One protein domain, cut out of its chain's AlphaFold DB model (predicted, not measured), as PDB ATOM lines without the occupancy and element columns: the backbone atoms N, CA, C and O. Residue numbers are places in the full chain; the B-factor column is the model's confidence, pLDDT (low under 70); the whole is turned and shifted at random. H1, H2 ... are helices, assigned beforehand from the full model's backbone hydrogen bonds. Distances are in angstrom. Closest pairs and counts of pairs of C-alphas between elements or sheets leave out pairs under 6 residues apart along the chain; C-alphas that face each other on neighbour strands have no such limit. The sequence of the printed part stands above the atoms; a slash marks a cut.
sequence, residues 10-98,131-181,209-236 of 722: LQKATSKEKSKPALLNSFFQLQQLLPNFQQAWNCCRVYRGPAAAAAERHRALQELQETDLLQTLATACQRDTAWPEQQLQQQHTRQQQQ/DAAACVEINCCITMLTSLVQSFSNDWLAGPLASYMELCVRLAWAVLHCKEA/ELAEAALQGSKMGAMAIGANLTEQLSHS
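Overview. This is residues 10 to 98, 131 to 181 and 209 to 236 of the 722 residues of the protein "MYND-type domain-containing protein" of Tetradesmus obliquus (UniProt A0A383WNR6). The longest helix, H4, crosses a core helix, H5, and sticks out with residues 89 to 98. H2 and H7 pack side by side with H5, H6 crosses it beneath H4, H3 meets one end of H5, and little H1 is near the other. The printed part has 168 residues with seven named helices, H1 to H7 in chain order, and no named strand: all helix. It is compact, with a radius of gyration of the C-alphas of 17.4 A, and spans 61 by 40 by 26 A.

Arrangement. H4, residues 69 to 98, touches H6, residues 162 to 176, closest at the C-alphas of Thr 81 and Leu 171, 4.9 A. With residues 73 to 80 alone, H4 touches the hub H5, residues 132 to 152, at a steep tilt of 57 degrees. H5 and H6 form a helical hairpin, opposite ways at 42 degrees. H7, residues 209 to 236, touches H5 the same way at a shallow tilt of 27 degrees, with C-alphas of Asn 139 and Ser 218 closest, 4.4 A. H2, residues 21 to 46, touches H5 at 7 degrees, the same way, closest at the C-alphas of Gln 31 and Cys 140, 6.3 A. H3, residues 50 to 66, touches H5 with residues 57 to 61 alone, the C-alphas of Arg 57 and Phe 152 being closest, 5.7 A. H1, residues 10 to 15, touches no helix. Every O i to N i+4 pair is within hydrogen-bond range in H1, H3, H5, H6 and H7; H2 has 20 of 22, H4 24 of 26.

Along the chain. H4 is 44.0 A long from C-alpha 69 at (163.804, 126.558, 169.175), H7 40.4 A, ending at C-alpha 236 (157.744, 97.596, 166.803), and H2 38.7 A.

Size, cuts and confidence. The C-alphas farthest apart, Gly 49 and Gln 98, are 62.3 A apart. Residues 99 to 130 and 182 to 208 are not printed, with gaps of 29.0 A and 12.8 A between C-alphas. No link printed whole is long. Residues 10 to 19 and 180 to 181 are under 70 in pLDDT.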
ATOM      1  N   LEU A  10     175.051 131.658 170.248       59.19
ATOM      2  CA  LEU A  10     176.182 130.778 169.962       59.19
ATOM      3  C   LEU A  10     176.812 131.176 168.622       59.19
ATOM      4  O   LEU A  10     177.982 131.523 168.586       59.19
ATOM      5  N   GLN A  11     176.022 131.289 167.554       60.81
ATOM      6  CA  GLN A  11     176.512 131.652 166.219       60.81
ATOM      7  C   GLN A  11     177.196 133.037 166.172       60.81
ATOM      8  O   GLN A  11     178.185 133.249 165.461       60.81
ATOM      9  N   LYS A  12     176.711 134.005 166.962       63.34
ATOM     10  CA  LYS A  12     177.395 135.299 167.151       63.34
ATOM     11  C   LYS A  12     178.694 135.166 167.950       63.34
ATOM     12  O   LYS A  12     179.659 135.853 167.625       63.34
ATOM     13  N   ALA A  13     178.734 134.297 168.961       56.34
ATOM     14  CA  ALA A  13     179.929 134.041 169.763       56.34
ATOM     15  C   ALA A  13     181.011 133.249 169.003       56.34
ATOM     16  O   ALA A  13     182.190 133.382 169.329       56.34
ATOM     17  N   THR A  14     180.634 132.459 167.993       56.16
ATOM     18  CA  THR A  14     181.562 131.651 167.183       56.16
ATOM     19  C   THR A  14     182.113 132.382 165.961       56.16
ATOM     20  O   THR A  14     183.252 132.148 165.569       56.16
ATOM     21  N   SER A  15     181.351 133.303 165.360       55.62
ATOM     22  CA  SER A  15     181.681 133.832 164.027       55.62
ATOM     23  C   SER A  15     182.688 134.990 163.966       55.62
ATOM     24  O   SER A  15     183.184 135.258 162.869       55.62
ATOM     25  N   LYS A  16     183.003 135.708 165.063       49.38
ATOM     26  CA  LYS A  16     183.785 136.967 164.942       49.38
ATOM     27  C   LYS A  16     184.879 137.288 165.961       49.38
ATOM     28  O   LYS A  16     185.632 138.225 165.720       49.38
ATOM     29  N   GLU A  17     185.089 136.518 167.016       48.38
ATOM     30  CA  GLU A  17     186.254 136.705 167.889       48.38
ATOM     31  C   GLU A  17     186.769 135.345 168.324       48.38
ATOM     32  O   GLU A  17     185.984 134.411 168.434       48.38
ATOM     33  N   LYS A  18     188.082 135.243 168.580       52.53
ATOM     34  CA  LYS A  18     188.708 134.126 169.304       52.53
ATOM     35  C   LYS A  18     187.730 133.651 170.376       52.53
ATOM     36  O   LYS A  18     187.540 134.374 171.355       52.53
ATOM     37  N   SER A  19     187.076 132.513 170.143       54.19
ATOM     38  CA  SER A  19     186.012 131.997 170.996       54.19
ATOM     39  C   SER A  19     186.520 132.038 172.428       54.19
ATOM     40  O   SER A  19     187.481 131.349 172.768       54.19
ATOM     41  N   LYS A  20     185.984 132.956 173.248       70.00
ATOM     42  CA  LYS A  20     186.453 133.106 174.628       70.00
ATOM     43  C   LYS A  20     186.212 131.740 175.270       70.00
ATOM     44  O   LYS A  20     185.047 131.357 175.356       70.00
ATOM     45  N   PRO A  21     187.250 131.001 175.704       71.75
ATOM     46  CA  PRO A  21     187.078 129.648 176.234       71.75
ATOM     47  C   PRO A  21     186.039 129.593 177.361       71.75
ATOM     48  O   PRO A  21     185.343 128.599 177.516       71.75
ATOM     49  N   ALA A  22     185.864 130.708 178.078       75.06
ATOM     50  CA  ALA A  22     184.806 130.915 179.056       75.06
ATOM     51  C   ALA A  22     183.382 130.727 178.495       75.06
ATOM     52  O   ALA A  22     182.585 130.058 179.136       75.06
ATOM     53  N   LEU A  23     183.059 131.263 177.310       75.38
ATOM     54  CA  LEU A  23     181.726 131.120 176.705       75.38
ATOM     55  C   LEU A  23     181.460 129.682 176.255       75.38
ATOM     56  O   LEU A  23     180.384 129.153 176.525       75.38
ATOM     57  N   LEU A  24     182.447 129.036 175.622       75.56
ATOM     58  CA  LEU A  24     182.351 127.618 175.256       75.56
ATOM     59  C   LEU A  24     182.183 126.741 176.499       75.56
ATOM     60  O   LEU A  24     181.341 125.851 176.507       75.56
ATOM     61  N   ASN A  25     182.924 127.038 177.568       78.31
ATOM     62  CA  ASN A  25     182.799 126.335 178.839       78.31
ATOM     63  C   ASN A  25     181.424 126.552 179.490       78.31
ATOM     64  O   ASN A  25     180.810 125.590 179.932       78.31
ATOM     65  N   SER A  26     180.897 127.781 179.518       76.75
ATOM     66  CA  SER A  26     179.546 128.048 180.032       76.75
ATOM     67  C   SER A  26     178.472 127.310 179.237       76.75
ATOM     68  O   SER A  26     177.533 126.779 179.824       76.75
ATOM     69  N   PHE A  27     178.612 127.237 177.913       76.00
ATOM     70  CA  PHE A  27     177.672 126.499 177.074       76.00
ATOM     71  C   PHE A  27     177.776 124.988 177.293       76.00
ATOM     72  O   PHE A  27     176.758 124.324 177.460       76.00
ATOM     73  N   PHE A  28     178.997 124.458 177.384       76.50
ATOM     74  CA  PHE A  28     179.231 123.063 177.743       76.50
ATOM     75  C   PHE A  28     178.629 122.731 179.117       76.50
ATOM     76  O   PHE A  28     177.938 121.728 179.259       76.50
ATOM     77  N   GLN A  29     178.795 123.594 180.123       80.75
ATOM     78  CA  GLN A  29     178.167 123.424 181.438       80.75
ATOM     79  C   GLN A  29     176.637 123.453 181.362       80.75
ATOM     80  O   GLN A  29     175.981 122.617 181.980       80.75
ATOM     81  N   LEU A  30     176.058 124.371 180.585       77.38
ATOM     82  CA  LEU A  30     174.611 124.426 180.380       77.38
ATOM     83  C   LEU A  30     174.090 123.149 179.707       77.38
ATOM     84  O   LEU A  30     173.045 122.631 180.093       77.38
ATOM     85  N   GLN A  31     174.854 122.597 178.766       80.38
ATOM     86  CA  GLN A  31     174.547 121.320 178.137       80.38
ATOM     87  C   GLN A  31     174.529 120.170 179.160       80.38
ATOM     88  O   GLN A  31     173.627 119.339 179.115       80.38
ATOM     89  N   GLN A  32     175.457 120.153 180.122       78.69
ATOM     90  CA  GLN A  32     175.484 119.151 181.200       78.69
ATOM     91  C   GLN A  32     174.305 119.279 182.181       78.69
ATOM     92  O   GLN A  32     173.949 118.313 182.855       78.69
ATOM     93  N   LEU A  33     173.665 120.450 182.273       80.94
ATOM     94  CA  LEU A  33     172.474 120.639 183.107       80.94
ATOM     95  C   LEU A  33     171.197 120.099 182.455       80.94
ATOM     96  O   LEU A  33     170.238 119.793 183.165       80.94
ATOM     97  N   LEU A  34     171.166 119.965 181.127       80.19
ATOM     98  CA  LEU A  34     169.957 119.564 180.414       80.19
ATOM     99  C   LEU A  34     169.493 118.134 180.760       80.19
ATOM    100  O   LEU A  34     168.307 117.987 181.064       80.19
ATOM    101  N   PRO A  35     170.367 117.106 180.821       80.31
ATOM    102  CA  PRO A  35     169.972 115.776 181.287       80.31
ATOM    103  C   PRO A  35     169.409 115.786 182.712       80.31
ATOM    104  O   PRO A  35     168.421 115.111 182.985       80.31
ATOM    105  N   ASN A  36     169.969 116.607 183.611       82.88
ATOM    106  CA  ASN A  36     169.473 116.728 184.988       82.88
ATOM    107  C   ASN A  36     168.060 117.322 185.025       82.88
ATOM    108  O   ASN A  36     167.194 116.838 185.753       82.88
ATOM    109  N   PHE A  37     167.805 118.350 184.210       84.00
ATOM    110  CA  PHE A  37     166.467 118.919 184.073       84.00
ATOM    111  C   PHE A  37     165.486 117.906 183.473       84.00
ATOM    112  O   PHE A  37     164.386 117.738 183.994       84.00
ATOM    113  N   GLN A  38     165.892 117.198 182.418       85.75
ATOM    114  CA  GLN A  38     165.094 116.153 181.779       85.75
ATOM    115  C   GLN A  38     164.736 115.040 182.772       85.75
ATOM    116  O   GLN A  38     163.584 114.616 182.845       85.75
ATOM    117  N   GLN A  39     165.704 114.592 183.572       85.25
ATOM    118  CA  GLN A  39     165.497 113.584 184.602       85.25
ATOM    119  C   GLN A  39     164.527 114.080 185.676       85.25
ATOM    120  O   GLN A  39     163.561 113.383 185.977       85.25
ATOM    121  N   ALA A  40     164.722 115.293 186.202       86.88
ATOM    122  CA  ALA A  40     163.813 115.887 187.183       86.88
ATOM    123  C   ALA A  40     162.386 116.028 186.626       86.88
ATOM    124  O   ALA A  40     161.414 115.676 187.295       86.88
ATOM    125  N   TRP A  41     162.258 116.471 185.375       87.19
ATOM    126  CA  TRP A  41     160.987 116.552 184.663       87.19
ATOM    127  C   TRP A  41     160.318 115.179 184.532       87.19
ATOM    128  O   TRP A  41     159.145 115.023 184.869       87.19
ATOM    129  N   ASN A  42     161.068 114.159 184.110       86.62
ATOM    130  CA  ASN A  42     160.569 112.792 184.002       86.62
ATOM    131  C   ASN A  42     160.139 112.238 185.372       86.62
ATOM    132  O   ASN A  42     159.069 111.639 185.461       86.62
ATOM    133  N   CYS A  43     160.890 112.502 186.446       89.12
ATOM    134  CA  CYS A  43     160.505 112.135 187.813       89.12
ATOM    135  C   CYS A  43     159.184 112.793 188.228       89.12
ATOM    136  O   CYS A  43     158.279 112.102 188.688       89.12
ATOM    137  N   CYS A  44     159.024 114.101 188.006       90.00
ATOM    138  CA  CYS A  44     157.774 114.812 188.292       90.00
ATOM    139  C   CYS A  44     156.584 114.243 187.506       90.00
ATOM    140  O   CYS A  44     155.466 114.188 188.018       90.00
ATOM    141  N   ARG A  45     156.819 113.793 186.269       88.12
ATOM    142  CA  ARG A  45     155.782 113.213 185.410       88.12
ATOM    143  C   ARG A  45     155.305 111.841 185.869       88.12
ATOM    144  O   ARG A  45     154.129 111.554 185.676       88.12
ATOM    145  N   VAL A  46     156.156 111.023 186.491       90.38
ATOM    146  CA  VAL A  46     155.758 109.703 187.026       90.38
ATOM    147  C   VAL A  46     154.673 109.832 188.102       90.38
ATOM    148  O   VAL A  46     153.814 108.963 188.212       90.38
ATOM    149  N   TYR A  47     154.652 110.938 188.850       93.81
ATOM    150  CA  TYR A  47     153.617 111.208 189.854       93.81
ATOM    151  C   TYR A  47     152.298 111.725 189.265       93.81
ATOM    152  O   TYR A  47     151.302 111.829 189.983       93.81
ATOM    153  N   ARG A  48     152.260 112.057 187.971       93.00
ATOM    154  CA  ARG A  48     151.043 112.492 187.281       93.00
ATOM    155  C   ARG A  48     150.390 111.294 186.598       93.00
ATOM    156  O   ARG A  48     151.065 110.452 186.015       93.00
ATOM    157  N   GLY A  49     149.058 111.229 186.625       93.56
ATOM    158  CA  GLY A  49     148.323 110.197 185.888       93.56
ATOM    159  C   GLY A  49     148.638 110.234 184.377       93.56
ATOM    160  O   GLY A  49     148.940 111.312 183.856       93.56
ATOM    161  N   PRO A  50     148.529 109.106 183.642       91.75
ATOM    162  CA  PRO A  50     148.939 109.010 182.234       91.75
ATOM    163  C   PRO A  50     148.327 110.084 181.321       91.75
ATOM    164  O   PRO A  50     149.022 110.643 180.474       91.75
ATOM    165  N   ALA A  51     147.050 110.425 181.536       93.44
ATOM    166  CA  ALA A  51     146.347 111.460 180.776       93.44
ATOM    167  C   ALA A  51     146.903 112.870 181.045       93.44
ATOM    168  O   ALA A  51     147.164 113.622 180.108       93.44
ATOM    169  N   ALA A  52     147.153 113.214 182.312       93.19
ATOM    170  CA  ALA A  52     147.743 114.499 182.685       93.19
ATOM    171  C   ALA A  52     149.181 114.627 182.158       93.19
ATOM    172  O   ALA A  52     149.565 115.672 181.638       93.19
ATOM    173  N   ALA A  53     149.956 113.541 182.228       88.19
ATOM    174  CA  ALA A  53     151.308 113.496 181.688       88.19
ATOM    175  C   ALA A  53     151.335 113.631 180.153       88.19
ATOM    176  O   ALA A  53     152.271 114.222 179.615       88.19
ATOM    177  N   ALA A  54     150.333 113.100 179.441       89.31
ATOM    178  CA  ALA A  54     150.188 113.268 177.994       89.31
ATOM    179  C   ALA A  54     149.780 114.701 177.611       89.31
ATOM    180  O   ALA A  54     150.376 115.277 176.703       89.31
ATOM    181  N   ALA A  55     148.831 115.304 178.336       92.25
ATOM    182  CA  ALA A  55     148.424 116.694 178.123       92.25
ATOM    183  C   ALA A  55     149.584 117.676 178.363       92.25
ATOM    184  O   ALA A  55     149.807 118.588 177.570       92.25
ATOM    185  N   GLU A  56     150.374 117.453 179.415       91.81
ATOM    186  CA  GLU A  56     151.571 118.248 179.694       91.81
ATOM    187  C   GLU A  56     152.642 118.097 178.607       91.81
ATOM    188  O   GLU A  56     153.223 119.100 178.195       91.81
ATOM    189  N   ARG A  57     152.875 116.878 178.091       88.75
ATOM    190  CA  ARG A  57     153.769 116.678 176.936       88.75
ATOM    191  C   ARG A  57     153.300 117.484 175.730       88.75
ATOM    192  O   ARG A  57     154.119 118.135 175.094       88.75
ATOM    193  N   HIS A  58     152.005 117.429 175.422       90.31
ATOM    194  CA  HIS A  58     151.445 118.125 174.270       90.31
ATOM    195  C   HIS A  58     151.608 119.643 174.400       90.31
ATOM    196  O   HIS A  58     152.103 120.284 173.478       90.31
ATOM    197  N   ARG A  59     151.301 120.200 175.579       92.88
ATOM    198  CA  ARG A  59     151.496 121.625 175.870       92.88
ATOM    199  C   ARG A  59     152.960 122.047 175.752       92.88
ATOM    200  O   ARG A  59     153.258 123.036 175.099       92.88
ATOM    201  N   ALA A  60     153.877 121.304 176.365       89.50
ATOM    202  CA  ALA A  60     155.298 121.634 176.306       89.50
ATOM    203  C   ALA A  60     155.860 121.521 174.877       89.50
ATOM    204  O   ALA A  60     156.705 122.322 174.487       89.50
ATOM    205  N   LEU A  61     155.363 120.576 174.072       88.81
ATOM    206  CA  LEU A  61     155.711 120.474 172.656       88.81
ATOM    207  C   LEU A  61     155.178 121.666 171.846       88.81
ATOM    208  O   LEU A  61     155.899 122.181 170.997       88.81
ATOM    209  N   GLN A  62     153.969 122.141 172.150       91.38
ATOM    210  CA  GLN A  62     153.418 123.357 171.553       91.38
ATOM    211  C   GLN A  62     154.259 124.594 171.918       91.38
ATOM    212  O   GLN A  62     154.663 125.340 171.033       91.38
ATOM    213  N   GLU A  63     154.623 124.767 173.192       91.06
ATOM    214  CA  GLU A  63     155.493 125.872 173.635       91.06
ATOM    215  C   GLU A  63     156.890 125.805 172.972       91.06
ATOM    216  O   GLU A  63     157.490 126.827 172.632       91.06
ATOM    217  N   LEU A  64     157.421 124.603 172.729       86.62
ATOM    218  CA  LEU A  64     158.675 124.408 171.986       86.62
ATOM    219  C   LEU A  64     158.558 124.775 170.500       86.62
ATOM    220  O   LEU A  64     159.531 125.256 169.917       86.62
ATOM    221  N   GLN A  65     157.395 124.550 169.892       87.44
ATOM    222  CA  GLN A  65     157.116 124.955 168.513       87.44
ATOM    223  C   GLN A  65     156.952 126.475 168.398       87.44
ATOM    224  O   GLN A  65     157.473 127.065 167.458       87.44
ATOM    225  N   GLU A  66     156.307 127.117 169.375       89.69
ATOM    226  CA  GLU A  66     156.099 128.573 169.408       89.69
ATOM    227  C   GLU A  66     157.390 129.370 169.671       89.69
ATOM    228  O   GLU A  66     157.478 130.544 169.323       89.69
ATOM    229  N   THR A  67     158.408 128.757 170.283       86.25
ATOM    230  CA  THR A  67     159.667 129.434 170.656       86.25
ATOM    231  C   THR A  67     160.733 129.446 169.554       86.25
ATOM    232  O   THR A  67     161.869 129.840 169.827       86.25
ATOM    233  N   ASP A  68     160.416 128.986 168.336       87.00
ATOM    234  CA  ASP A  68     161.346 128.793 167.203       87.00
ATOM    235  C   ASP A  68     162.587 127.929 167.524       87.00
ATOM    236  O   ASP A  68     163.508 127.788 166.708       87.00
ATOM    237  N   LEU A  69     162.640 127.308 168.709       84.00
ATOM    238  CA  LEU A  69     163.804 126.558 169.175       84.00
ATOM    239  C   LEU A  69     164.046 125.338 168.289       84.00
ATOM    240  O   LEU A  69     165.177 125.097 167.869       84.00
ATOM    241  N   LEU A  70     162.980 124.598 167.968       85.50
ATOM    242  CA  LEU A  70     163.054 123.429 167.095       85.50
ATOM    243  C   LEU A  70     163.556 123.811 165.698       85.50
ATOM    244  O   LEU A  70     164.480 123.178 165.190       85.50
ATOM    245  N   GLN A  71     163.031 124.890 165.115       88.75
ATOM    246  CA  GLN A  71     163.461 125.377 163.803       88.75
ATOM    247  C   GLN A  71     164.931 125.817 163.810       88.75
ATOM    248  O   GLN A  71     165.684 125.538 162.871       88.75
ATOM    249  N   THR A  72     165.366 126.461 164.893       86.38
ATOM    250  CA  THR A  72     166.764 126.858 165.066       86.38
ATOM    251  C   THR A  72     167.675 125.631 165.156       86.38
ATOM    252  O   THR A  72     168.705 125.581 164.481       86.38
ATOM    253  N   LEU A  73     167.276 124.607 165.918       83.50
ATOM    254  CA  LEU A  73     168.014 123.344 166.016       83.50
ATOM    255  C   LEU A  73     168.049 122.582 164.695       83.50
ATOM    256  O   LEU A  73     169.104 122.064 164.340       83.50
ATOM    257  N   ALA A  74     166.947 122.546 163.943       86.00
ATOM    258  CA  ALA A  74     166.920 121.951 162.608       86.00
ATOM    259  C   ALA A  74     167.903 122.644 161.667       86.00
ATOM    260  O   ALA A  74     168.664 121.974 160.976       86.00
ATOM    261  N   THR A  75     167.916 123.978 161.665       86.06
ATOM    262  CA  THR A  75     168.808 124.765 160.806       86.06
ATOM    263  C   THR A  75     170.277 124.522 161.166       86.06
ATOM    264  O   THR A  75     171.106 124.336 160.273       86.06
ATOM    265  N   ALA A  76     170.596 124.457 162.465       83.25
ATOM    266  CA  ALA A  76     171.928 124.092 162.946       83.25
ATOM    267  C   ALA A  76     172.309 122.665 162.516       83.25
ATOM    268  O   ALA A  76     173.339 122.476 161.875       83.25
ATOM    269  N   CYS A  77     171.432 121.680 162.744       85.00
ATOM    270  CA  CYS A  77     171.665 120.294 162.333       85.00
ATOM    271  C   CYS A  77     171.866 120.168 160.822       85.00
ATOM    272  O   CYS A  77     172.776 119.468 160.396       85.00
ATOM    273  N   GLN A  78     171.064 120.843 159.994       87.38
ATOM    274  CA  GLN A  78     171.210 120.815 158.534       87.38
ATOM    275  C   GLN A  78     172.570 121.353 158.092       87.38
ATOM    276  O   GLN A  78     173.272 120.701 157.317       87.38
ATOM    277  N   ARG A  79     172.964 122.520 158.614       85.31
ATOM    278  CA  ARG A  79     174.266 123.133 158.331       85.31
ATOM    279  C   ARG A  79     175.410 122.211 158.752       85.31
ATOM    280  O   ARG A  79     176.341 121.991 157.977       85.31
ATOM    281  N   ASP A  80     175.311 121.653 159.953       82.81
ATOM    282  CA  ASP A  80     176.373 120.858 160.561       82.81
ATOM    283  C   ASP A  80     176.403 119.414 160.048       82.81
ATOM    284  O   ASP A  80     177.424 118.755 160.184       82.81
ATOM    285  N   THR A  81     175.336 118.935 159.401       81.81
ATOM    286  CA  THR A  81     175.293 117.649 158.680       81.81
ATOM    287  C   THR A  81     175.844 117.786 157.260       81.81
ATOM    288  O   THR A  81     176.559 116.902 156.785       81.81
ATOM    289  N   ALA A  82     175.579 118.912 156.589       80.25
ATOM    290  CA  ALA A  82     176.055 119.150 155.227       80.25
ATOM    291  C   ALA A  82     177.590 119.155 155.140       80.25
ATOM    292  O   ALA A  82     178.163 118.670 154.162       80.25
ATOM    293  N   TRP A  83     178.273 119.675 156.164       77.75
ATOM    294  CA  TRP A  83     179.735 119.749 156.167       77.75
ATOM    295  C   TRP A  83     180.420 118.364 156.240       77.75
ATOM    296  O   TRP A  83     181.243 118.081 155.362       77.75
ATOM    297  N   PRO A  84     180.097 117.466 157.198       72.19
ATOM    298  CA  PRO A  84     180.633 116.108 157.225       72.19
ATOM    299  C   PRO A  84     180.272 115.294 155.984       72.19
ATOM    300  O   PRO A  84     181.130 114.586 155.462       72.19
ATOM    301  N   GLU A  85     179.039 115.408 155.483       77.31
ATOM    302  CA  GLU A  85     178.611 114.699 154.273       77.31
ATOM    303  C   GLU A  85     179.429 115.142 153.055       77.31
ATOM    304  O   GLU A  85     179.947 114.308 152.309       77.31
ATOM    305  N   GLN A  86     179.652 116.452 152.902       80.12
ATOM    306  CA  GLN A  86     180.518 116.987 151.854       80.12
ATOM    307  C   GLN A  86     181.962 116.481 151.996       80.12
ATOM    308  O   GLN A  86     182.612 116.169 150.994       80.12
ATOM    309  N   GLN A  87     182.481 116.375 153.224       72.44
ATOM    310  CA  GLN A  87     183.808 115.804 153.473       72.44
ATOM    311  C   GLN A  87     183.874 114.318 153.104       72.44
ATOM    312  O   GLN A  87     184.831 113.901 152.448       72.44
ATOM    313  N   LEU A  88     182.862 113.528 153.472       72.50
ATOM    314  CA  LEU A  88     182.775 112.106 153.139       72.50
ATOM    315  C   LEU A  88     182.776 111.907 151.617       72.50
ATOM    316  O   LEU A  88     183.545 111.106 151.081       72.50
ATOM    317  N   GLN A  89     181.987 112.709 150.901       80.00
ATOM    318  CA  GLN A  89     181.912 112.653 149.446       80.00
ATOM    319  C   GLN A  89     183.248 113.026 148.788       80.00
ATOM    320  O   GLN A  89     183.714 112.320 147.891       80.00
ATOM    321  N   GLN A  90     183.934 114.063 149.286       79.06
ATOM    322  CA  GLN A  90     185.280 114.413 148.819       79.06
ATOM    323  C   GLN A  90     186.299 113.291 149.063       79.06
ATOM    324  O   GLN A  90     187.170 113.065 148.219       79.06
ATOM    325  N   GLN A  91     186.216 112.580 150.192       75.94
ATOM    326  CA  GLN A  91     187.090 111.435 150.459       75.94
ATOM    327  C   GLN A  91     186.853 110.296 149.464       75.94
ATOM    328  O   GLN A  91     187.825 109.782 148.903       75.94
ATOM    329  N   HIS A  92     185.593 109.954 149.184       77.31
ATOM    330  CA  HIS A  92     185.253 108.944 148.181       77.31
ATOM    331  C   HIS A  92     185.768 109.319 146.788       77.31
ATOM    332  O   HIS A  92     186.436 108.506 146.146       77.31
ATOM    333  N   THR A  93     185.565 110.565 146.343       81.44
ATOM    334  CA  THR A  93     186.084 111.033 145.046       81.44
ATOM    335  C   THR A  93     187.610 110.927 144.971       81.44
ATOM    336  O   THR A  93     188.153 110.498 143.952       81.44
ATOM    337  N   ARG A  94     188.328 111.259 146.054       80.94
ATOM    338  CA  ARG A  94     189.795 111.127 146.106       80.94
ATOM    339  C   ARG A  94     190.249 109.671 146.020       80.94
ATOM    340  O   ARG A  94     191.206 109.391 145.300       80.94
ATOM    341  N   GLN A  95     189.596 108.753 146.732       78.38
ATOM    342  CA  GLN A  95     189.925 107.324 146.655       78.38
ATOM    343  C   GLN A  95     189.683 106.770 145.249       78.38
ATOM    344  O   GLN A  95     190.539 106.068 144.710       78.38
ATOM    345  N   GLN A  96     188.569 107.150 144.621       80.88
ATOM    346  CA  GLN A  96     188.249 106.733 143.259       80.88
ATOM    347  C   GLN A  96     189.282 107.252 142.245       80.88
ATOM    348  O   GLN A  96     189.754 106.495 141.398       80.88
ATOM    349  N   GLN A  97     189.713 108.513 142.372       84.62
ATOM    350  CA  GLN A  97     190.788 109.070 141.541       84.62
ATOM    351  C   GLN A  97     192.130 108.355 141.754       84.62
ATOM    352  O   GLN A  97     192.866 108.134 140.792       84.62
ATOM    353  N   GLN A  98     192.461 107.966 142.990       81.75
ATOM    354  CA  GLN A  98     193.682 107.201 143.270       81.75
ATOM    355  C   GLN A  98     193.644 105.805 142.637       81.75
ATOM    356  O   GLN A  98     194.650 105.379 142.069       81.75
ATOM    357  N   ASP A 131     186.688 124.051 163.891       73.69
ATOM    358  CA  ASP A 131     186.269 124.995 164.917       73.69
ATOM    359  C   ASP A 131     185.759 124.261 166.171       73.69
ATOM    360  O   ASP A 131     184.781 123.514 166.113       73.69
ATOM    361  N   ALA A 132     186.424 124.475 167.312       77.62
ATOM    362  CA  ALA A 132     186.033 123.907 168.603       77.62
ATOM    363  C   ALA A 132     184.558 124.175 168.918       77.62
ATOM    364  O   ALA A 132     183.886 123.359 169.550       77.62
ATOM    365  N   ALA A 133     184.042 125.303 168.438       79.38
ATOM    366  CA  ALA A 133     182.663 125.659 168.647       79.38
ATOM    367  C   ALA A 133     181.680 124.812 167.830       79.38
ATOM    368  O   ALA A 133     180.623 124.481 168.354       79.38
ATOM    369  N   ALA A 134     182.043 124.384 166.618       82.44
ATOM    370  CA  ALA A 134     181.223 123.459 165.837       82.44
ATOM    371  C   ALA A 134     181.112 122.092 166.531       82.44
ATOM    372  O   ALA A 134     180.035 121.511 166.582       82.44
ATOM    373  N   CYS A 135     182.198 121.603 167.146       83.94
ATOM    374  CA  CYS A 135     182.159 120.356 167.924       83.94
ATOM    375  C   CYS A 135     181.202 120.466 169.122       83.94
ATOM    376  O   CYS A 135     180.435 119.546 169.398       83.94
ATOM    377  N   VAL A 136     181.235 121.603 169.823       84.88
ATOM    378  CA  VAL A 136     180.338 121.895 170.951       84.88
ATOM    379  C   VAL A 136     178.884 122.042 170.491       84.88
ATOM    380  O   VAL A 136     177.981 121.537 171.157       84.88
ATOM    381  N   GLU A 137     178.646 122.689 169.354       85.12
ATOM    382  CA  GLU A 137     177.308 122.860 168.784       85.12
ATOM    383  C   GLU A 137     176.703 121.523 168.346       85.12
ATOM    384  O   GLU A 137     175.593 121.202 168.764       85.12
ATOM    385  N   ILE A 138     177.460 120.691 167.626       89.25
ATOM    386  CA  ILE A 138     177.046 119.340 167.218       89.25
ATOM    387  C   ILE A 138     176.697 118.483 168.435       89.25
ATOM    388  O   ILE A 138     175.635 117.855 168.466       89.25
ATOM    389  N   ASN A 139     177.556 118.496 169.459       90.38
ATOM    390  CA  ASN A 139     177.311 117.774 170.703       90.38
ATOM    391  C   ASN A 139     175.997 118.220 171.346       90.38
ATOM    392  O   ASN A 139     175.193 117.394 171.787       90.38
ATOM    393  N   CYS A 140     175.769 119.533 171.378       88.19
ATOM    394  CA  CYS A 140     174.565 120.122 171.932       88.19
ATOM    395  C   CYS A 140     173.330 119.723 171.124       88.19
ATOM    396  O   CYS A 140     172.380 119.219 171.710       88.19
ATOM    397  N   CYS A 141     173.360 119.835 169.796       90.00
ATOM    398  CA  CYS A 141     172.275 119.404 168.918       90.00
ATOM    399  C   CYS A 141     171.890 117.937 169.146       90.00
ATOM    400  O   CYS A 141     170.718 117.658 169.404       90.00
ATOM    401  N   ILE A 142     172.866 117.022 169.125       91.94
ATOM    402  CA  ILE A 142     172.641 115.589 169.369       91.94
ATOM    403  C   ILE A 142     172.026 115.371 170.754       91.94
ATOM    404  O   ILE A 142     170.994 114.711 170.874       91.94
ATOM    405  N   THR A 143     172.619 115.956 171.797       90.50
ATOM    406  CA  THR A 143     172.163 115.771 173.184       90.50
ATOM    407  C   THR A 143     170.755 116.324 173.388       90.50
ATOM    408  O   THR A 143     169.887 115.627 173.902       90.50
ATOM    409  N   MET A 144     170.509 117.562 172.955       88.62
ATOM    410  CA  MET A 144     169.229 118.235 173.154       88.62
ATOM    411  C   MET A 144     168.105 117.541 172.398       88.62
ATOM    412  O   MET A 144     167.064 117.279 172.993       88.62
ATOM    413  N   LEU A 145     168.295 117.215 171.115       89.44
ATOM    414  CA  LEU A 145     167.255 116.546 170.329       89.44
ATOM    415  C   LEU A 145     166.947 115.154 170.883       89.44
ATOM    416  O   LEU A 145     165.777 114.822 171.052       89.44
ATOM    417  N   THR A 146     167.973 114.389 171.260       90.00
ATOM    418  CA  THR A 146     167.801 113.080 171.908       90.00
ATOM    419  C   THR A 146     166.998 113.211 173.207       90.00
ATOM    420  O   THR A 146     166.000 112.514 173.389       90.00
ATOM    421  N   SER A 147     167.364 114.153 174.081       88.69
ATOM    422  CA  SER A 147     166.652 114.416 175.336       88.69
ATOM    423  C   SER A 147     165.199 114.844 175.119       88.69
ATOM    424  O   SER A 147     164.296 114.360 175.805       88.69
ATOM    425  N   LEU A 148     164.948 115.737 174.156       87.44
ATOM    426  CA  LEU A 148     163.599 116.185 173.815       87.44
ATOM    427  C   LEU A 148     162.747 115.002 173.350       87.44
ATOM    428  O   LEU A 148     161.650 114.788 173.865       87.44
ATOM    429  N   VAL A 149     163.260 114.190 172.430       88.44
ATOM    430  CA  VAL A 149     162.498 113.065 171.890       88.44
ATOM    431  C   VAL A 149     162.210 112.012 172.949       88.44
ATOM    432  O   VAL A 149     161.056 111.618 173.071       88.44
ATOM    433  N   GLN A 150     163.176 111.663 173.798       88.12
ATOM    434  CA  GLN A 150     162.942 110.767 174.938       88.12
ATOM    435  C   GLN A 150     161.861 111.280 175.905       88.12
ATOM    436  O   GLN A 150     161.149 110.492 176.530       88.12
ATOM    437  N   SER A 151     161.726 112.597 176.063       86.38
ATOM    438  CA  SER A 151     160.723 113.182 176.958       86.38
ATOM    439  C   SER A 151     159.330 113.286 176.330       86.38
ATOM    440  O   SER A 151     158.327 113.099 177.037       86.38
ATOM    441  N   PHE A 152     159.249 113.570 175.027       84.38
ATOM    442  CA  PHE A 152     157.996 113.917 174.348       84.38
ATOM    443  C   PHE A 152     157.400 112.810 173.485       84.38
ATOM    444  O   PHE A 152     156.181 112.805 173.314       84.38
ATOM    445  N   SER A 153     158.201 111.869 172.988       80.69
ATOM    446  CA  SER A 153     157.726 110.807 172.106       80.69
ATOM    447  C   SER A 153     158.183 109.431 172.567       80.69
ATOM    448  O   SER A 153     159.303 109.247 173.036       80.69
ATOM    449  N   ASN A 154     157.303 108.449 172.393       78.75
ATOM    450  CA  ASN A 154     157.679 107.045 172.506       78.75
ATOM    451  C   ASN A 154     158.197 106.488 171.172       78.75
ATOM    452  O   ASN A 154     158.834 105.444 171.199       78.75
ATOM    453  N   ASP A 155     157.971 107.202 170.059       84.56
ATOM    454  CA  ASP A 155     158.356 106.837 168.691       84.56
ATOM    455  C   ASP A 155     159.279 107.926 168.124       84.56
ATOM    456  O   ASP A 155     158.877 109.082 167.991       84.56
ATOM    457  N   TRP A 156     160.542 107.612 167.831       84.88
ATOM    458  CA  TRP A 156     161.525 108.652 167.493       84.88
ATOM    459  C   TRP A 156     161.387 109.132 166.051       84.88
ATOM    460  O   TRP A 156     161.703 110.277 165.746       84.88
ATOM    461  N   LEU A 157     160.904 108.253 165.177       85.31
ATOM    462  CA  LEU A 157     160.777 108.487 163.740       85.31
ATOM    463  C   LEU A 157     159.314 108.666 163.306       85.31
ATOM    464  O   LEU A 157     159.012 108.620 162.118       85.31
ATOM    465  N   ALA A 158     158.406 108.889 164.259       85.94
ATOM    466  CA  ALA A 158     157.005 109.191 163.998       85.94
ATOM    467  C   ALA A 158     156.542 110.423 164.792       85.94
ATOM    468  O   ALA A 158     157.105 110.784 165.826       85.94
ATOM    469  N   GLY A 159     155.495 111.082 164.296       87.81
ATOM    470  CA  GLY A 159     154.894 112.243 164.950       87.81
ATOM    471  C   GLY A 159     155.609 113.577 164.668       87.81
ATOM    472  O   GLY A 159     156.393 113.690 163.725       87.81
ATOM    473  N   PRO A 160     155.326 114.624 165.467       86.75
ATOM    474  CA  PRO A 160     155.711 116.006 165.155       86.75
ATOM    475  C   PRO A 160     157.221 116.280 165.233       86.75
ATOM    476  O   PRO A 160     157.675 117.306 164.734       86.75
ATOM    477  N   LEU A 161     157.996 115.386 165.860       89.38
ATOM    478  CA  LEU A 161     159.452 115.513 165.985       89.38
ATOM    479  C   LEU A 161     160.230 114.674 164.957       89.38
ATOM    480  O   LEU A 161     161.459 114.754 164.929       89.38
ATOM    481  N   ALA A 162     159.544 113.905 164.102       90.69
ATOM    482  CA  ALA A 162     160.180 112.946 163.199       90.69
ATOM    483  C   ALA A 162     161.218 113.603 162.274       90.69
ATOM    484  O   ALA A 162     162.359 113.158 162.230       90.69
ATOM    485  N   SER A 163     160.875 114.714 161.614       90.69
ATOM    486  CA  SER A 163     161.783 115.423 160.697       90.69
ATOM    487  C   SER A 163     163.061 115.935 161.378       90.69
ATOM    488  O   SER A 163     164.138 115.913 160.783       90.69
ATOM    489  N   TYR A 164     162.966 116.356 162.642       90.75
ATOM    490  CA  TYR A 164     164.120 116.780 163.441       90.75
ATOM    491  C   TYR A 164     165.006 115.593 163.811       90.75
ATOM    492  O   TYR A 164     166.233 115.703 163.789       90.75
ATOM    493  N   MET A 165     164.398 114.446 164.110       91.81
ATOM    494  CA  MET A 165     165.137 113.220 164.389       91.81
ATOM    495  C   MET A 165     165.793 112.626 163.159       91.81
ATOM    496  O   MET A 165     166.913 112.143 163.276       91.81
ATOM    497  N   GLU A 166     165.174 112.720 161.984       92.50
ATOM    498  CA  GLU A 166     165.824 112.329 160.732       92.50
ATOM    499  C   GLU A 166     167.142 113.102 160.526       92.50
ATOM    500  O   GLU A 166     168.177 112.513 160.207       92.50
ATOM    501  N   LEU A 167     167.132 114.416 160.784       91.19
ATOM    502  CA  LEU A 167     168.335 115.255 160.737       91.19
ATOM    503  C   LEU A 167     169.345 114.878 161.824       91.19
ATOM    504  O   LEU A 167     170.534 114.756 161.539       91.19
ATOM    505  N   CYS A 168     168.880 114.662 163.058       93.06
ATOM    506  CA  CYS A 168     169.731 114.260 164.178       93.06
ATOM    507  C   CYS A 168     170.428 112.918 163.912       93.06
ATOM    508  O   CYS A 168     171.616 112.769 164.183       93.06
ATOM    509  N   VAL A 169     169.717 111.957 163.321       94.44
ATOM    510  CA  VAL A 169     170.251 110.648 162.931       94.44
ATOM    511  C   VAL A 169     171.322 110.782 161.852       94.44
ATOM    512  O   VAL A 169     172.376 110.156 161.963       94.44
ATOM    513  N   ARG A 170     171.102 111.621 160.831       92.81
ATOM    514  CA  ARG A 170     172.130 111.890 159.812       92.81
ATOM    515  C   ARG A 170     173.361 112.561 160.411       92.81
ATOM    516  O   ARG A 170     174.477 112.152 160.097       92.81
ATOM    517  N   LEU A 171     173.169 113.526 161.311       92.06
ATOM    518  CA  LEU A 171     174.262 114.175 162.035       92.06
ATOM    519  C   LEU A 171     175.043 113.168 162.889       92.06
ATOM    520  O   LEU A 171     176.269 113.126 162.831       92.06
ATOM    521  N   ALA A 172     174.344 112.322 163.645       93.81
ATOM    522  CA  ALA A 172     174.932 111.267 164.462       93.81
ATOM    523  C   ALA A 172     175.755 110.285 163.618       93.81
ATOM    524  O   ALA A 172     176.902 109.982 163.953       93.81
ATOM    525  N   TRP A 173     175.202 109.842 162.488       92.94
ATOM    526  CA  TRP A 173     175.897 108.986 161.534       92.94
ATOM    527  C   TRP A 173     177.169 109.650 160.990       92.94
ATOM    528  O   TRP A 173     178.253 109.070 161.040       92.94
ATOM    529  N   ALA A 174     177.067 110.907 160.561       89.88
ATOM    530  CA  ALA A 174     178.201 111.709 160.120       89.88
ATOM    531  C   ALA A 174     179.298 111.840 161.192       89.88
ATOM    532  O   ALA A 174     180.483 111.691 160.883       89.88
ATOM    533  N   VAL A 175     178.925 112.077 162.453       90.25
ATOM    534  CA  VAL A 175     179.863 112.180 163.583       90.25
ATOM    535  C   VAL A 175     180.654 110.886 163.781       90.25
ATOM    536  O   VAL A 175     181.860 110.948 164.024       90.25
ATOM    537  N   LEU A 176     180.031 109.714 163.626       89.69
ATOM    538  CA  LEU A 176     180.731 108.428 163.762       89.69
ATOM    539  C   LEU A 176     181.783 108.192 162.667       89.69
ATOM    540  O   LEU A 176     182.796 107.539 162.919       89.69
ATOM    541  N   HIS A 177     181.593 108.772 161.482       84.75
ATOM    542  CA  HIS A 177     182.567 108.727 160.389       84.75
ATOM    543  C   HIS A 177     183.713 109.734 160.524       84.75
ATOM    544  O   HIS A 177     184.675 109.704 159.748       84.75
ATOM    545  N   CYS A 178     183.637 110.651 161.488       82.69
ATOM    546  CA  CYS A 178     184.661 111.665 161.657       82.69
ATOM    547  C   CYS A 178     185.958 111.022 162.155       82.69
ATOM    548  O   CYS A 178     186.084 110.617 163.311       82.69
ATOM    549  N   LYS A 179     186.944 110.933 161.255       70.38
ATOM    550  CA  LYS A 179     188.269 110.390 161.558       70.38
ATOM    551  C   LYS A 179     188.908 111.189 162.691       70.38
ATOM    552  O   LYS A 179     189.077 112.407 162.567       70.38
ATOM    553  N   GLU A 180     189.307 110.503 163.760       63.75
ATOM    554  CA  GLU A 180     190.118 111.135 164.794       63.75
ATOM    555  C   GLU A 180     191.402 111.688 164.192       63.75
ATOM    556  O   GLU A 180     192.049 111.069 163.337       63.75
ATOM    557  N   ALA A 181     191.770 112.885 164.635       54.16
ATOM    558  CA  ALA A 181     193.092 113.398 164.365       54.16
ATOM    559  C   ALA A 181     194.077 112.484 165.082       54.16
ATOM    560  O   ALA A 181     194.217 112.587 166.292       54.16
ATOM    561  N   GLU A 209     190.951 120.789 174.079       84.38
ATOM    562  CA  GLU A 209     190.444 119.820 175.063       84.38
ATOM    563  C   GLU A 209     188.910 119.824 175.119       84.38
ATOM    564  O   GLU A 209     188.287 118.766 175.096       84.38
ATOM    565  N   LEU A 210     188.283 121.009 175.112       82.75
ATOM    566  CA  LEU A 210     186.824 121.138 175.047       82.75
ATOM    567  C   LEU A 210     186.249 120.585 173.737       82.75
ATOM    568  O   LEU A 210     185.205 119.940 173.764       82.75
ATOM    569  N   ALA A 211     186.912 120.814 172.599       83.50
ATOM    570  CA  ALA A 211     186.486 120.267 171.312       83.50
ATOM    571  C   ALA A 211     186.576 118.736 171.281       83.50
ATOM    572  O   ALA A 211     185.650 118.078 170.813       83.50
ATOM    573  N   GLU A 212     187.667 118.168 171.800       84.94
ATOM    574  CA  GLU A 212     187.865 116.721 171.914       84.94
ATOM    575  C   GLU A 212     186.824 116.096 172.854       84.94
ATOM    576  O   GLU A 212     186.183 115.113 172.483       84.94
ATOM    577  N   ALA A 213     186.572 116.713 174.012       86.75
ATOM    578  CA  ALA A 213     185.534 116.281 174.945       86.75
ATOM    579  C   ALA A 213     184.125 116.373 174.336       86.75
ATOM    580  O   ALA A 213     183.324 115.451 174.488       86.75
ATOM    581  N   ALA A 214     183.814 117.454 173.615       87.50
ATOM    582  CA  ALA A 214     182.528 117.625 172.941       87.50
ATOM    583  C   ALA A 214     182.341 116.629 171.791       87.50
ATOM    584  O   ALA A 214     181.258 116.070 171.629       87.50
ATOM    585  N   LEU A 215     183.391 116.357 171.016       86.88
ATOM    586  CA  LEU A 215     183.355 115.345 169.966       86.88
ATOM    587  C   LEU A 215     183.165 113.944 170.557       86.88
ATOM    588  O   LEU A 215     182.364 113.170 170.037       86.88
ATOM    589  N   GLN A 216     183.850 113.623 171.656       88.19
ATOM    590  CA  GLN A 216     183.647 112.362 172.363       88.19
ATOM    591  C   GLN A 216     182.215 112.250 172.905       88.19
ATOM    592  O   GLN A 216     181.564 111.227 172.702       88.19
ATOM    593  N   GLY A 217     181.686 113.326 173.496       88.75
ATOM    594  CA  GLY A 217     180.278 113.433 173.883       88.75
ATOM    595  C   GLY A 217     179.326 113.193 172.710       88.75
ATOM    596  O   GLY A 217     178.384 112.414 172.831       88.75
ATOM    597  N   SER A 218     179.634 113.763 171.542       90.69
ATOM    598  CA  SER A 218     178.828 113.611 170.324       90.69
ATOM    599  C   SER A 218     178.813 112.164 169.838       90.69
ATOM    600  O   SER A 218     177.766 111.666 169.437       90.69
ATOM    601  N   LYS A 219     179.957 111.469 169.893       89.75
ATOM    602  CA  LYS A 219     180.062 110.046 169.534       89.75
ATOM    603  C   LYS A 219     179.251 109.169 170.486       89.75
ATOM    604  O   LYS A 219     178.512 108.301 170.026       89.75
ATOM    605  N   MET A 220     179.350 109.412 171.795       89.31
ATOM    606  CA  MET A 220     178.529 108.710 172.788       89.31
ATOM    607  C   MET A 220     177.038 108.971 172.553       89.31
ATOM    608  O   MET A 220     176.245 108.033 172.555       89.31
ATOM    609  N   GLY A 221     176.663 110.221 172.267       90.94
ATOM    610  CA  GLY A 221     175.299 110.597 171.899       90.94
ATOM    611  C   GLY A 221     174.813 109.897 170.626       90.94
ATOM    612  O   GLY A 221     173.708 109.367 170.607       90.94
ATOM    613  N   ALA A 222     175.651 109.804 169.591       93.31
ATOM    614  CA  ALA A 222     175.333 109.083 168.359       93.31
ATOM    615  C   ALA A 222     175.089 107.584 168.601       93.31
ATOM    616  O   ALA A 222     174.129 107.017 168.079       93.31
ATOM    617  N   MET A 223     175.907 106.947 169.444       90.88
ATOM    618  CA  MET A 223     175.688 105.554 169.845       90.88
ATOM    619  C   MET A 223     174.433 105.385 170.701       90.88
ATOM    620  O   MET A 223     173.709 104.408 170.527       90.88
ATOM    621  N   ALA A 224     174.134 106.344 171.582       91.00
ATOM    622  CA  ALA A 224     172.891 106.347 172.342       91.00
ATOM    623  C   ALA A 224     171.675 106.445 171.411       91.00
ATOM    624  O   ALA A 224     170.707 105.716 171.608       91.00
ATOM    625  N   ILE A 225     171.721 107.275 170.362       93.44
ATOM    626  CA  ILE A 225     170.673 107.317 169.328       93.44
ATOM    627  C   ILE A 225     170.506 105.932 168.687       93.44
ATOM    628  O   ILE A 225     169.386 105.431 168.625       93.44
ATOM    629  N   GLY A 226     171.601 105.281 168.278       92.25
ATOM    630  CA  GLY A 226     171.566 103.921 167.726       92.25
ATOM    631  C   GLY A 226     170.926 102.896 168.670       92.25
ATOM    632  O   GLY A 226     170.072 102.119 168.243       92.25
ATOM    633  N   ALA A 227     171.263 102.936 169.961       90.06
ATOM    634  CA  ALA A 227     170.684 102.051 170.972       90.06
ATOM    635  C   ALA A 227     169.177 102.301 171.184       90.06
ATOM    636  O   ALA A 227     168.398 101.354 171.230       90.06
ATOM    637  N   ASN A 228     168.738 103.563 171.239       90.88
ATOM    638  CA  ASN A 228     167.314 103.889 171.378       90.88
ATOM    639  C   ASN A 228     166.508 103.478 170.132       90.88
ATOM    640  O   ASN A 228     165.412 102.936 170.258       90.88
ATOM    641  N   LEU A 229     167.051 103.688 168.926       92.25
ATOM    642  CA  LEU A 229     166.435 103.194 167.687       92.25
ATOM    643  C   LEU A 229     166.308 101.667 167.720       92.25
ATOM    644  O   LEU A 229     165.270 101.113 167.370       92.25
ATOM    645  N   THR A 230     167.344 100.981 168.188       91.06
ATOM    646  CA  THR A 230     167.346  99.527 168.343       91.06
ATOM    647  C   THR A 230     166.245  99.066 169.306       91.06
ATOM    648  O   THR A 230     165.471  98.164 168.975       91.06
ATOM    649  N   GLU A 231     166.102  99.717 170.461       89.88
ATOM    650  CA  GLU A 231     165.039  99.429 171.431       89.88
ATOM    651  C   GLU A 231     163.645  99.620 170.817       89.88
ATOM    652  O   GLU A 231     162.788  98.735 170.916       89.88
ATOM    653  N   GLN A 232     163.431 100.723 170.097       89.88
ATOM    654  CA  GLN A 232     162.167 100.984 169.412       89.88
ATOM    655  C   GLN A 232     161.846  99.959 168.339       89.88
ATOM    656  O   GLN A 232     160.741  99.424 168.314       89.88
ATOM    657  N   LEU A 233     162.811  99.642 167.478       90.12
ATOM    658  CA  LEU A 233     162.614  98.657 166.425       90.12
ATOM    659  C   LEU A 233     162.319  97.274 167.017       90.12
ATOM    660  O   LEU A 233     161.511  96.527 166.467       90.12
ATOM    661  N   SER A 234     162.912  96.948 168.171       87.88
ATOM    662  CA  SER A 234     162.588  95.729 168.912       87.88
ATOM    663  C   SER A 234     161.136  95.722 169.395       87.88
ATOM    664  O   SER A 234     160.443  94.709 169.267       87.88
ATOM    665  N   HIS A 235     160.641  96.851 169.910       87.62
ATOM    666  CA  HIS A 235     159.242  96.996 170.312       87.62
ATOM    667  C   HIS A 235     158.276  96.912 169.125       87.62
ATOM    668  O   HIS A 235     157.317  96.140 169.189       87.62
ATOM    669  N   SER A 236     158.551  97.625 168.031       86.75
ATOM    670  CA  SER A 236     157.744  97.596 166.803       86.75
ATOM    671  C   SER A 236     157.717  96.207 166.165       86.75
ATOM    672  O   SER A 236     156.654  95.725 165.774       86.75
TER     673      SER A 236